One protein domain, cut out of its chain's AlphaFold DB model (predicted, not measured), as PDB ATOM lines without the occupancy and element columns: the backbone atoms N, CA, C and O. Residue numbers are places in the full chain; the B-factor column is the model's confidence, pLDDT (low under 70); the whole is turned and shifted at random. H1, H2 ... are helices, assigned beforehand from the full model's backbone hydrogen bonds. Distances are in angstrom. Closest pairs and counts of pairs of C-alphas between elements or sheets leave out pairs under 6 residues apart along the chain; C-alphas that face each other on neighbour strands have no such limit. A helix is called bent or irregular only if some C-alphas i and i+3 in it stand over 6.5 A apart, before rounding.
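This is residues 2 to 69 of the 134 residues of an uncharacterized protein of SAR324 cluster bacterium (UniProt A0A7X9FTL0). The long helix H4 crosses over one side of a helical hairpin made by H1 and H2, while H3 stands at one end, making a corner with H2. At the other end, residues 59 to 69 form a tail without a named element that folds back from H4 toward the link between H1 and H2. The printed part has 68 residues, with four named helices in the order H1, H2, H3, H4 and no named strand; the class is all helix. It is compact, with a radius of gyration of the C-alphas of 12.5 A, and elongated, spanning 36 by 19 by 17 A.

H4, residues 41 to 58, is the longest helix at 26.0 A, from C-alpha 41 at (30.035, 1.467, 150.726) to C-alpha 58 at (4.326, 3.576, 154.026). It is irregular: C-alphas 42 and 45 are 7.6 A apart. H2, residues 13 to 26, measures 20.1 A; H3, residues 28 to 36, 12.2 A; H1, residues 2 to 9, 10.4 A, from C-alpha 2 at (12.369, -10.940, 148.487).

H2 is the hub, touching three helices. Residues 44 to 52 of H4 touch residues 16 to 21 of H2, at a steep tilt of 52 degrees, opposite ways; the closest C-alphas, of Ile 17 and Ala 49, are 5.7 A apart. H1 and H2 touch as a hairpin, at a shallow tilt of 20 degrees, opposite ways, with the C-alphas of Ala 7 and Ala 16 closest at 5.0 A. H2 and H3 only just touch, only at the corner, with 3 pairs of C-alphas within 8 A, Val 24 and Leu 30 closest at 6.0 A; they are about perpendicular at 88 degrees. H1 and H4 are close but not clearly touching, at 7.7 A between the C-alphas of Ala 7 and Tyr 52. H1 and H3 are apart; H3 and H4 are only just apart, their closest C-alphas 8.2 A from each other. Every O i to N i+4 pair is within hydrogen-bond range in H1, H2 and H3, and 12 of 14 in H4.

The C-alphas farthest apart, of Glu 36 and Lys 64, are 36.0 A from each other. The printed part has no cut, and the three links between helices are tight. The mean pLDDT of the printed part is 85.3; residues 2 to 4 and 40 to 42 are under 70.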
ATOM      1  N   ARG A   2      11.570 -10.453 147.332       66.19
ATOM      2  CA  ARG A   2      12.369 -10.940 148.487       66.19
ATOM      3  C   ARG A   2      12.563  -9.942 149.642       66.19
ATOM      4  O   ARG A   2      12.392 -10.338 150.781       66.19
ATOM      5  N   ILE A   3      12.825  -8.661 149.365       66.31
ATOM      6  CA  ILE A   3      13.025  -7.627 150.407       66.31
ATOM      7  C   ILE A   3      11.806  -7.486 151.332       66.31
ATOM      8  O   ILE A   3      11.958  -7.366 152.544       66.31
ATOM      9  N   ILE A   4      10.599  -7.548 150.764       68.81
ATOM     10  CA  ILE A   4       9.342  -7.461 151.517       68.81
ATOM     11  C   ILE A   4       9.196  -8.688 152.419       68.81
ATOM     12  O   ILE A   4       8.929  -8.548 153.608       68.81
ATOM     13  N   LEU A   5       9.458  -9.880 151.875       78.38
ATOM     14  CA  LEU A   5       9.398 -11.132 152.630       78.38
ATOM     15  C   LEU A   5      10.379 -11.118 153.811       78.38
ATOM     16  O   LEU A   5      10.017 -11.455 154.932       78.38
ATOM     17  N   THR A   6      11.610 -10.664 153.574       79.44
ATOM     18  CA  THR A   6      12.644 -10.514 154.600       79.44
ATOM     19  C   THR A   6      12.244  -9.514 155.686       79.44
ATOM     20  O   THR A   6      12.457  -9.779 156.866       79.44
ATOM     21  N   ALA A   7      11.663  -8.374 155.306       76.62
ATOM     22  CA  ALA A   7      11.231  -7.351 156.253       76.62
ATOM     23  C   ALA A   7      10.076  -7.835 157.144       76.62
ATOM     24  O   ALA A   7      10.085  -7.574 158.347       76.62
ATOM     25  N   ILE A   8       9.113  -8.550 156.559       79.31
ATOM     26  CA  ILE A   8       7.929  -9.072 157.253       79.31
ATOM     27  C   ILE A   8       8.295 -10.257 158.160       79.31
ATOM     28  O   ILE A   8       7.835 -10.315 159.300       79.31
ATOM     29  N   ASN A   9       9.159 -11.163 157.694       85.94
ATOM     30  CA  ASN A   9       9.510 -12.387 158.425       85.94
ATOM     31  C   ASN A   9      10.626 -12.188 159.465       85.94
ATOM     32  O   ASN A   9      10.887 -13.078 160.275       85.94
ATOM     33  N   ALA A  10      11.310 -11.042 159.477       89.25
ATOM     34  CA  ALA A  10      12.319 -10.769 160.491       89.25
ATOM     35  C   ALA A  10      11.688 -10.670 161.890       89.25
ATOM     36  O   ALA A  10      10.728  -9.935 162.104       89.25
ATOM     37  N   LYS A  11      12.290 -11.357 162.870       85.75
ATOM     38  CA  LYS A  11      11.878 -11.296 164.285       85.75
ATOM     39  C   LYS A  11      12.177  -9.949 164.960       85.75
ATOM     40  O   LYS A  11      11.612  -9.665 166.004       85.75
ATOM     41  N   TYR A  12      13.091  -9.159 164.388       89.62
ATOM     42  CA  TYR A  12      13.497  -7.852 164.905       89.62
ATOM     43  C   TYR A  12      13.852  -6.898 163.761       89.62
ATOM     44  O   TYR A  12      14.430  -7.323 162.754       89.62
ATOM     45  N   HIS A  13      13.617  -5.597 163.955       89.69
ATOM     46  CA  HIS A  13      13.950  -4.550 162.978       89.69
ATOM     47  C   HIS A  13      15.426  -4.573 162.553       89.69
ATOM     48  O   HIS A  13      15.729  -4.518 161.363       89.69
ATOM     49  N   TYR A  14      16.359  -4.739 163.499       90.25
ATOM     50  CA  TYR A  14      17.788  -4.784 163.169       90.25
ATOM     51  C   TYR A  14      18.136  -5.975 162.257       90.25
ATOM     52  O   TYR A  14      18.934  -5.822 161.336       90.25
ATOM     53  N   LYS A  15      17.489  -7.140 162.437       90.88
ATOM     54  CA  LYS A  15      17.689  -8.312 161.565       90.88
ATOM     55  C   LYS A  15      17.176  -8.064 160.152       90.88
ATOM     56  O   LYS A  15      17.827  -8.490 159.201       90.88
ATOM     57  N   ALA A  16      16.053  -7.358 160.005       90.25
ATOM     58  CA  ALA A  16      15.551  -6.960 158.691       90.25
ATOM     59  C   ALA A  16      16.564  -6.064 157.962       90.25
ATOM     60  O   ALA A  16      16.877  -6.307 156.796       90.25
ATOM     61  N   ILE A  17      17.132  -5.081 158.670       90.94
ATOM     62  CA  ILE A  17      18.136  -4.162 158.121       90.94
ATOM     63  C   ILE A  17      19.420  -4.916 157.748       90.94
ATOM     64  O   ILE A  17      19.911  -4.752 156.635       90.94
ATOM     65  N   CYS A  18      19.940  -5.780 158.625       90.25
ATOM     66  CA  CYS A  18      21.127  -6.592 158.332       90.25
ATOM     67  C   CYS A  18      20.903  -7.536 157.146       90.25
ATOM     68  O   CYS A  18      21.785  -7.706 156.308       90.25
ATOM     69  N   SER A  19      19.720  -8.141 157.037       89.38
ATOM     70  CA  SER A  19      19.414  -9.010 155.904       89.38
ATOM     71  C   SER A  19      19.285  -8.225 154.599       89.38
ATOM     72  O   SER A  19      19.713  -8.724 153.561       89.38
ATOM     73  N   LEU A  20      18.733  -7.008 154.639       88.38
ATOM     74  CA  LEU A  20      18.710  -6.107 153.487       88.38
ATOM     75  C   LEU A  20      20.131  -5.699 153.084       88.38
ATOM     76  O   LEU A  20      20.463  -5.759 151.905       88.38
ATOM     77  N   HIS A  21      20.976  -5.354 154.056       89.56
ATOM     78  CA  HIS A  21      22.385  -5.043 153.826       89.56
ATOM     79  C   HIS A  21      23.088  -6.205 153.117       89.56
ATOM     80  O   HIS A  21      23.693  -6.013 152.065       89.56
ATOM     81  N   ASN A  22      22.980  -7.418 153.664       89.12
ATOM     82  CA  ASN A  22      23.609  -8.607 153.090       89.12
ATOM     83  C   ASN A  22      23.087  -8.908 151.683       89.12
ATOM     84  O   ASN A  22      23.861  -9.289 150.812       89.12
ATOM     85  N   PHE A  23      21.788  -8.714 151.449       87.75
ATOM     86  CA  PHE A  23      21.199  -8.877 150.126       87.75
ATOM     87  C   PHE A  23      21.818  -7.911 149.113       87.75
ATOM     88  O   PHE A  23      22.280  -8.351 148.065       87.75
ATOM     89  N   VAL A  24      21.872  -6.618 149.445       87.25
ATOM     90  CA  VAL A  24      22.440  -5.594 148.559       87.25
ATOM     91  C   VAL A  24      23.916  -5.871 148.284       87.25
ATOM     92  O   VAL A  24      24.330  -5.841 147.133       87.25
ATOM     93  N   LYS A  25      24.691  -6.210 149.318       86.69
ATOM     94  CA  LYS A  25      26.127  -6.493 149.197       86.69
ATOM     95  C   LYS A  25      26.429  -7.701 148.300       86.69
ATOM     96  O   LYS A  25      27.432  -7.703 147.592       86.69
ATOM     97  N   ASN A  26      25.580  -8.726 148.343       87.56
ATOM     98  CA  ASN A  26      25.776  -9.966 147.592       87.56
ATOM     99  C   ASN A  26      25.209  -9.912 146.161       87.56
ATOM    100  O   ASN A  26      25.474 -10.816 145.366       87.56
ATOM    101  N   ASP A  27      24.440  -8.880 145.811       88.50
ATOM    102  CA  ASP A  27      23.887  -8.710 144.471       88.50
ATOM    103  C   ASP A  27      24.822  -7.849 143.609       88.50
ATOM    104  O   ASP A  27      24.894  -6.630 143.750       88.50
ATOM    105  N   LYS A  28      25.522  -8.491 142.663       86.44
ATOM    106  CA  LYS A  28      26.483  -7.821 141.768       86.44
ATOM    107  C   LYS A  28      25.868  -6.665 140.974       86.44
ATOM    108  O   LYS A  28      26.576  -5.706 140.674       86.44
ATOM    109  N   ARG A  29      24.580  -6.746 140.610       88.75
ATOM    110  CA  ARG A  29      23.903  -5.685 139.847       88.75
ATOM    111  C   ARG A  29      23.667  -4.468 140.732       88.75
ATOM    112  O   ARG A  29      23.915  -3.352 140.294       88.75
ATOM    113  N   LEU A  30      23.223  -4.690 141.970       85.06
ATOM    114  CA  LEU A  30      22.997  -3.611 142.932       85.06
ATOM    115  C   LEU A  30      24.307  -2.969 143.379       85.06
ATOM    116  O   LEU A  30      24.379  -1.746 143.424       85.06
ATOM    117  N   THR A  31      25.343  -3.761 143.653       83.19
ATOM    118  CA  THR A  31      26.663  -3.232 144.022       83.19
ATOM    119  C   THR A  31      27.235  -2.350 142.910       83.19
ATOM    120  O   THR A  31      27.627  -1.221 143.186       83.19
ATOM    121  N   LYS A  32      27.167  -2.796 141.648       85.88
ATOM    122  CA  LYS A  32      27.603  -1.996 140.494       85.88
ATOM    123  C   LYS A  32      26.787  -0.705 140.336       85.88
ATOM    124  O   LYS A  32      27.362   0.363 140.173       85.88
ATOM    125  N   ALA A  33      25.459  -0.782 140.443       86.00
ATOM    126  CA  ALA A  33      24.597   0.400 140.365       86.00
ATOM    127  C   ALA A  33      24.875   1.409 141.498       86.00
ATOM    128  O   ALA A  33      24.782   2.619 141.299       86.00
ATOM    129  N   LEU A  34      25.226   0.923 142.694       82.38
ATOM    130  CA  LEU A  34      25.628   1.777 143.808       82.38
ATOM    131  C   LEU A  34      26.962   2.473 143.517       82.38
ATOM    132  O   LEU A  34      27.044   3.690 143.674       82.38
ATOM    133  N   GLU A  35      27.968   1.742 143.042       81.62
ATOM    134  CA  GLU A  35      29.266   2.307 142.645       81.62
ATOM    135  C   GLU A  35      29.109   3.390 141.563       81.62
ATOM    136  O   GLU A  35      29.630   4.494 141.718       81.62
ATOM    137  N   GLU A  36      28.311   3.122 140.525       85.88
ATOM    138  CA  GLU A  36      28.010   4.070 139.438       85.88
ATOM    139  C   GLU A  36      27.269   5.324 139.927       85.88
ATOM    140  O   GLU A  36      27.449   6.409 139.381       85.88
ATOM    141  N   SER A  37      26.476   5.208 140.996       81.75
ATOM    142  CA  SER A  37      25.806   6.352 141.627       81.75
ATOM    143  C   SER A  37      26.726   7.209 142.516       81.75
ATOM    144  O   SER A  37      26.248   8.134 143.177       81.75
ATOM    145  N   GLY A  38      28.032   6.908 142.565       75.94
ATOM    146  CA  GLY A  38      29.008   7.602 143.413       75.94
ATOM    147  C   GLY A  38      28.889   7.239 144.895       75.94
ATOM    148  O   GLY A  38      29.243   8.030 145.771       75.94
ATOM    149  N   PHE A  39      28.342   6.061 145.203       73.38
ATOM    150  CA  PHE A  39      28.071   5.654 146.575       73.38
ATOM    151  C   PHE A  39      29.314   5.090 147.275       73.38
ATOM    152  O   PHE A  39      29.932   4.135 146.810       73.38
ATOM    153  N   SER A  40      29.633   5.614 148.462       65.25
ATOM    154  CA  SER A  40      30.632   5.016 149.352       65.25
ATOM    155  C   SER A  40      30.003   3.881 150.162       65.25
ATOM    156  O   SER A  40      29.075   4.097 150.942       65.25
ATOM    157  N   GLY A  41      30.537   2.662 150.030       65.69
ATOM    158  CA  GLY A  41      30.035   1.467 150.726       65.69
ATOM    159  C   GLY A  41      29.975   1.575 152.260       65.69
ATOM    160  O   GLY A  41      29.277   0.784 152.895       65.69
ATOM    161  N   LYS A  42      30.642   2.574 152.860       67.56
ATOM    162  CA  LYS A  42      30.607   2.860 154.306       67.56
ATOM    163  C   LYS A  42      29.211   3.265 154.814       67.56
ATOM    164  O   LYS A  42      28.906   2.993 155.971       67.56
ATOM    165  N   ASP A  43      28.335   3.796 153.955       78.88
ATOM    166  CA  ASP A  43      26.998   4.285 154.346       78.88
ATOM    167  C   ASP A  43      25.855   3.284 154.097       78.88
ATOM    168  O   ASP A  43      24.675   3.607 154.294       78.88
ATOM    169  N   LEU A  44      26.163   2.062 153.635       84.62
ATOM    170  CA  LEU A  44      25.141   1.104 153.188       84.62
ATOM    171  C   LEU A  44      24.156   0.759 154.308       84.62
ATOM    172  O   LEU A  44      22.943   0.757 154.101       84.62
ATOM    173  N   GLN A  45      24.674   0.550 155.518       87.12
ATOM    174  CA  GLN A  45      23.867   0.242 156.695       87.12
ATOM    175  C   GLN A  45      22.838   1.343 156.988       87.12
ATOM    176  O   GLN A  45      21.658   1.053 157.194       87.12
ATOM    177  N   THR A  46      23.267   2.606 156.959       88.19
ATOM    178  CA  THR A  46      22.414   3.773 157.218       88.19
ATOM    179  C   THR A  46      21.315   3.897 156.168       88.19
ATOM    180  O   THR A  46      20.160   4.173 156.498       88.19
ATOM    181  N   ARG A  47      21.629   3.628 154.895       86.50
ATOM    182  CA  ARG A  47      20.627   3.649 153.821       86.50
ATOM    183  C   ARG A  47      19.642   2.493 153.908       86.50
ATOM    184  O   ARG A  47      18.447   2.726 153.738       86.50
ATOM    185  N   CYS A  48      20.104   1.285 154.222       89.25
ATOM    186  CA  CYS A  48      19.222   0.147 154.474       89.25
ATOM    187  C   CYS A  48      18.274   0.432 155.647       89.25
ATOM    188  O   CYS A  48      17.083   0.140 155.549       89.25
ATOM    189  N   ALA A  49      18.771   1.062 156.717       90.69
ATOM    190  CA  ALA A  49      17.939   1.493 157.835       90.69
ATOM    191  C   ALA A  49      16.902   2.541 157.399       90.69
ATOM    192  O   ALA A  49      15.712   2.372 157.661       90.69
ATOM    193  N   LYS A  50      17.321   3.582 156.667       91.06
ATOM    194  CA  LYS A  50      16.411   4.615 156.144       91.06
ATOM    195  C   LYS A  50      15.327   4.022 155.243       91.06
ATOM    196  O   LYS A  50      14.151   4.322 155.419       91.06
ATOM    197  N   PHE A  51      15.708   3.148 154.313       89.00
ATOM    198  CA  PHE A  51      14.767   2.435 153.450       89.00
ATOM    199  C   PHE A  51      13.762   1.623 154.273       89.00
ATOM    200  O   PHE A  51      12.561   1.699 154.028       89.00
ATOM    201  N   TYR A  52      14.240   0.887 155.277       90.31
ATOM    202  CA  TYR A  52      13.389   0.080 156.144       90.31
ATOM    203  C   TYR A  52      12.362   0.924 156.913       90.31
ATOM    204  O   TYR A  52      11.181   0.585 156.937       90.31
ATOM    205  N   TYR A  53      12.762   2.059 157.489       91.69
ATOM    206  CA  TYR A  53      11.827   2.937 158.203       91.69
ATOM    207  C   TYR A  53      10.844   3.659 157.273       91.69
ATOM    208  O   TYR A  53       9.675   3.824 157.631       91.69
ATOM    209  N   ASN A  54      11.267   4.019 156.058       92.00
ATOM    210  CA  ASN A  54      10.352   4.525 155.032       92.00
ATOM    211  C   ASN A  54       9.320   3.456 154.647       92.00
ATOM    212  O   ASN A  54       8.130   3.751 154.557       92.00
ATOM    213  N   PHE A  55       9.756   2.202 154.495       89.69
ATOM    214  CA  PHE A  55       8.874   1.067 154.240       89.69
ATOM    215  C   PHE A  55       7.853   0.867 155.370       89.69
ATOM    216  O   PHE A  55       6.669   0.697 155.087       89.69
ATOM    217  N   LEU A  56       8.277   0.943 156.637       90.31
ATOM    218  CA  LEU A  56       7.370   0.875 157.790       90.31
ATOM    219  C   LEU A  56       6.352   2.020 157.812       90.31
ATOM    220  O   LEU A  56       5.204   1.807 158.187       90.31
ATOM    221  N   SER A  57       6.779   3.224 157.433       92.69
ATOM    222  CA  SER A  57       5.916   4.410 157.410       92.69
ATOM    223  C   SER A  57       4.856   4.307 156.315       92.69
ATOM    224  O   SER A  57       3.686   4.579 156.567       92.69
ATOM    225  N   TYR A  58       5.249   3.839 155.129       92.56
ATOM    226  CA  TYR A  58       4.326   3.576 154.026       92.56
ATOM    227  C   TYR A  58       3.294   2.497 154.391       92.56
ATOM    228  O   TYR A  58       2.109   2.649 154.119       92.56
ATOM    229  N   HIS A  59       3.719   1.430 155.076       89.94
ATOM    230  CA  HIS A  59       2.849   0.329 155.507       89.94
ATOM    231  C   HIS A  59       2.295   0.530 156.927       89.94
ATOM    232  O   HIS A  59       2.207  -0.424 157.704       89.94
ATOM    233  N   SER A  60       1.899   1.762 157.264       91.50
ATOM    234  CA  SER A  60       1.383   2.130 158.592       91.50
ATOM    235  C   SER A  60       0.324   1.159 159.159       91.50
ATOM    236  O   SER A  60       0.482   0.756 160.317       91.50
ATOM    237  N   PRO A  61      -0.672   0.669 158.381       93.94
ATOM    238  CA  PRO A  61      -1.706  -0.234 158.902       93.94
ATOM    239  C   PRO A  61      -1.170  -1.547 159.489       93.94
ATOM    240  O   PRO A  61      -1.718  -2.063 160.457       93.94
ATOM    241  N   ILE A  62      -0.073  -2.071 158.933       89.88
ATOM    242  CA  ILE A  62       0.538  -3.343 159.354       89.88
ATOM    243  C   ILE A  62       1.890  -3.148 160.047       89.88
ATOM    244  O   ILE A  62       2.557  -4.121 160.400       89.88
ATOM    245  N   ARG A  63       2.310  -1.898 160.276       90.56
ATOM    246  CA  ARG A  63       3.622  -1.552 160.840       90.56
ATOM    247  C   ARG A  63       3.914  -2.282 162.146       90.56
ATOM    248  O   ARG A  63       5.038  -2.727 162.341       90.56
ATOM    249  N   LYS A  64       2.914  -2.401 163.027       89.88
ATOM    250  CA  LYS A  64       3.045  -3.066 164.337       89.88
ATOM    251  C   LYS A  64       3.349  -4.563 164.215       89.88
ATOM    252  O   LYS A  64       3.930  -5.135 165.125       89.88
ATOM    253  N   SER A  65       2.970  -5.172 163.095       88.19
ATOM    254  CA  SER A  65       3.187  -6.588 162.802       88.19
ATOM    255  C   SER A  65       4.542  -6.835 162.132       88.19
ATOM    256  O   SER A  65       5.120  -7.911 162.275       88.19
ATOM    257  N   ILE A  66       5.093  -5.848 161.421       87.88
ATOM    258  CA  ILE A  66       6.383  -5.977 160.731       87.88
ATOM    259  C   ILE A  66       7.527  -6.001 161.749       87.88
ATOM    260  O   ILE A  66       7.592  -5.175 162.655       87.88
ATOM    261  N   GLY A  67       8.482  -6.917 161.566       83.94
ATOM    262  CA  GLY A  67       9.633  -7.022 162.462       83.94
ATOM    263  C   GLY A  67       9.335  -7.755 163.773       83.94
ATOM    264  O   GLY A  67      10.145  -7.658 164.686       83.94
ATOM    265  N   THR A  68       8.201  -8.462 163.868       87.69
ATOM    266  CA  THR A  68       7.811  -9.291 165.027       87.69
ATOM    267  C   THR A  68       8.011 -10.792 164.786       87.69
ATOM    268  O   THR A  68       7.964 -11.589 165.720       87.69
ATOM    269  N   GLY A  69       8.230 -11.201 163.531       85.81
ATOM    270  CA  GLY A  69       8.244 -12.606 163.113       85.81
ATOM    271  C   GLY A  69       6.858 -13.224 162.887       85.81
ATOM    272  O   GLY A  69       6.784 -14.385 162.489       85.81
TER     273      GLY A  69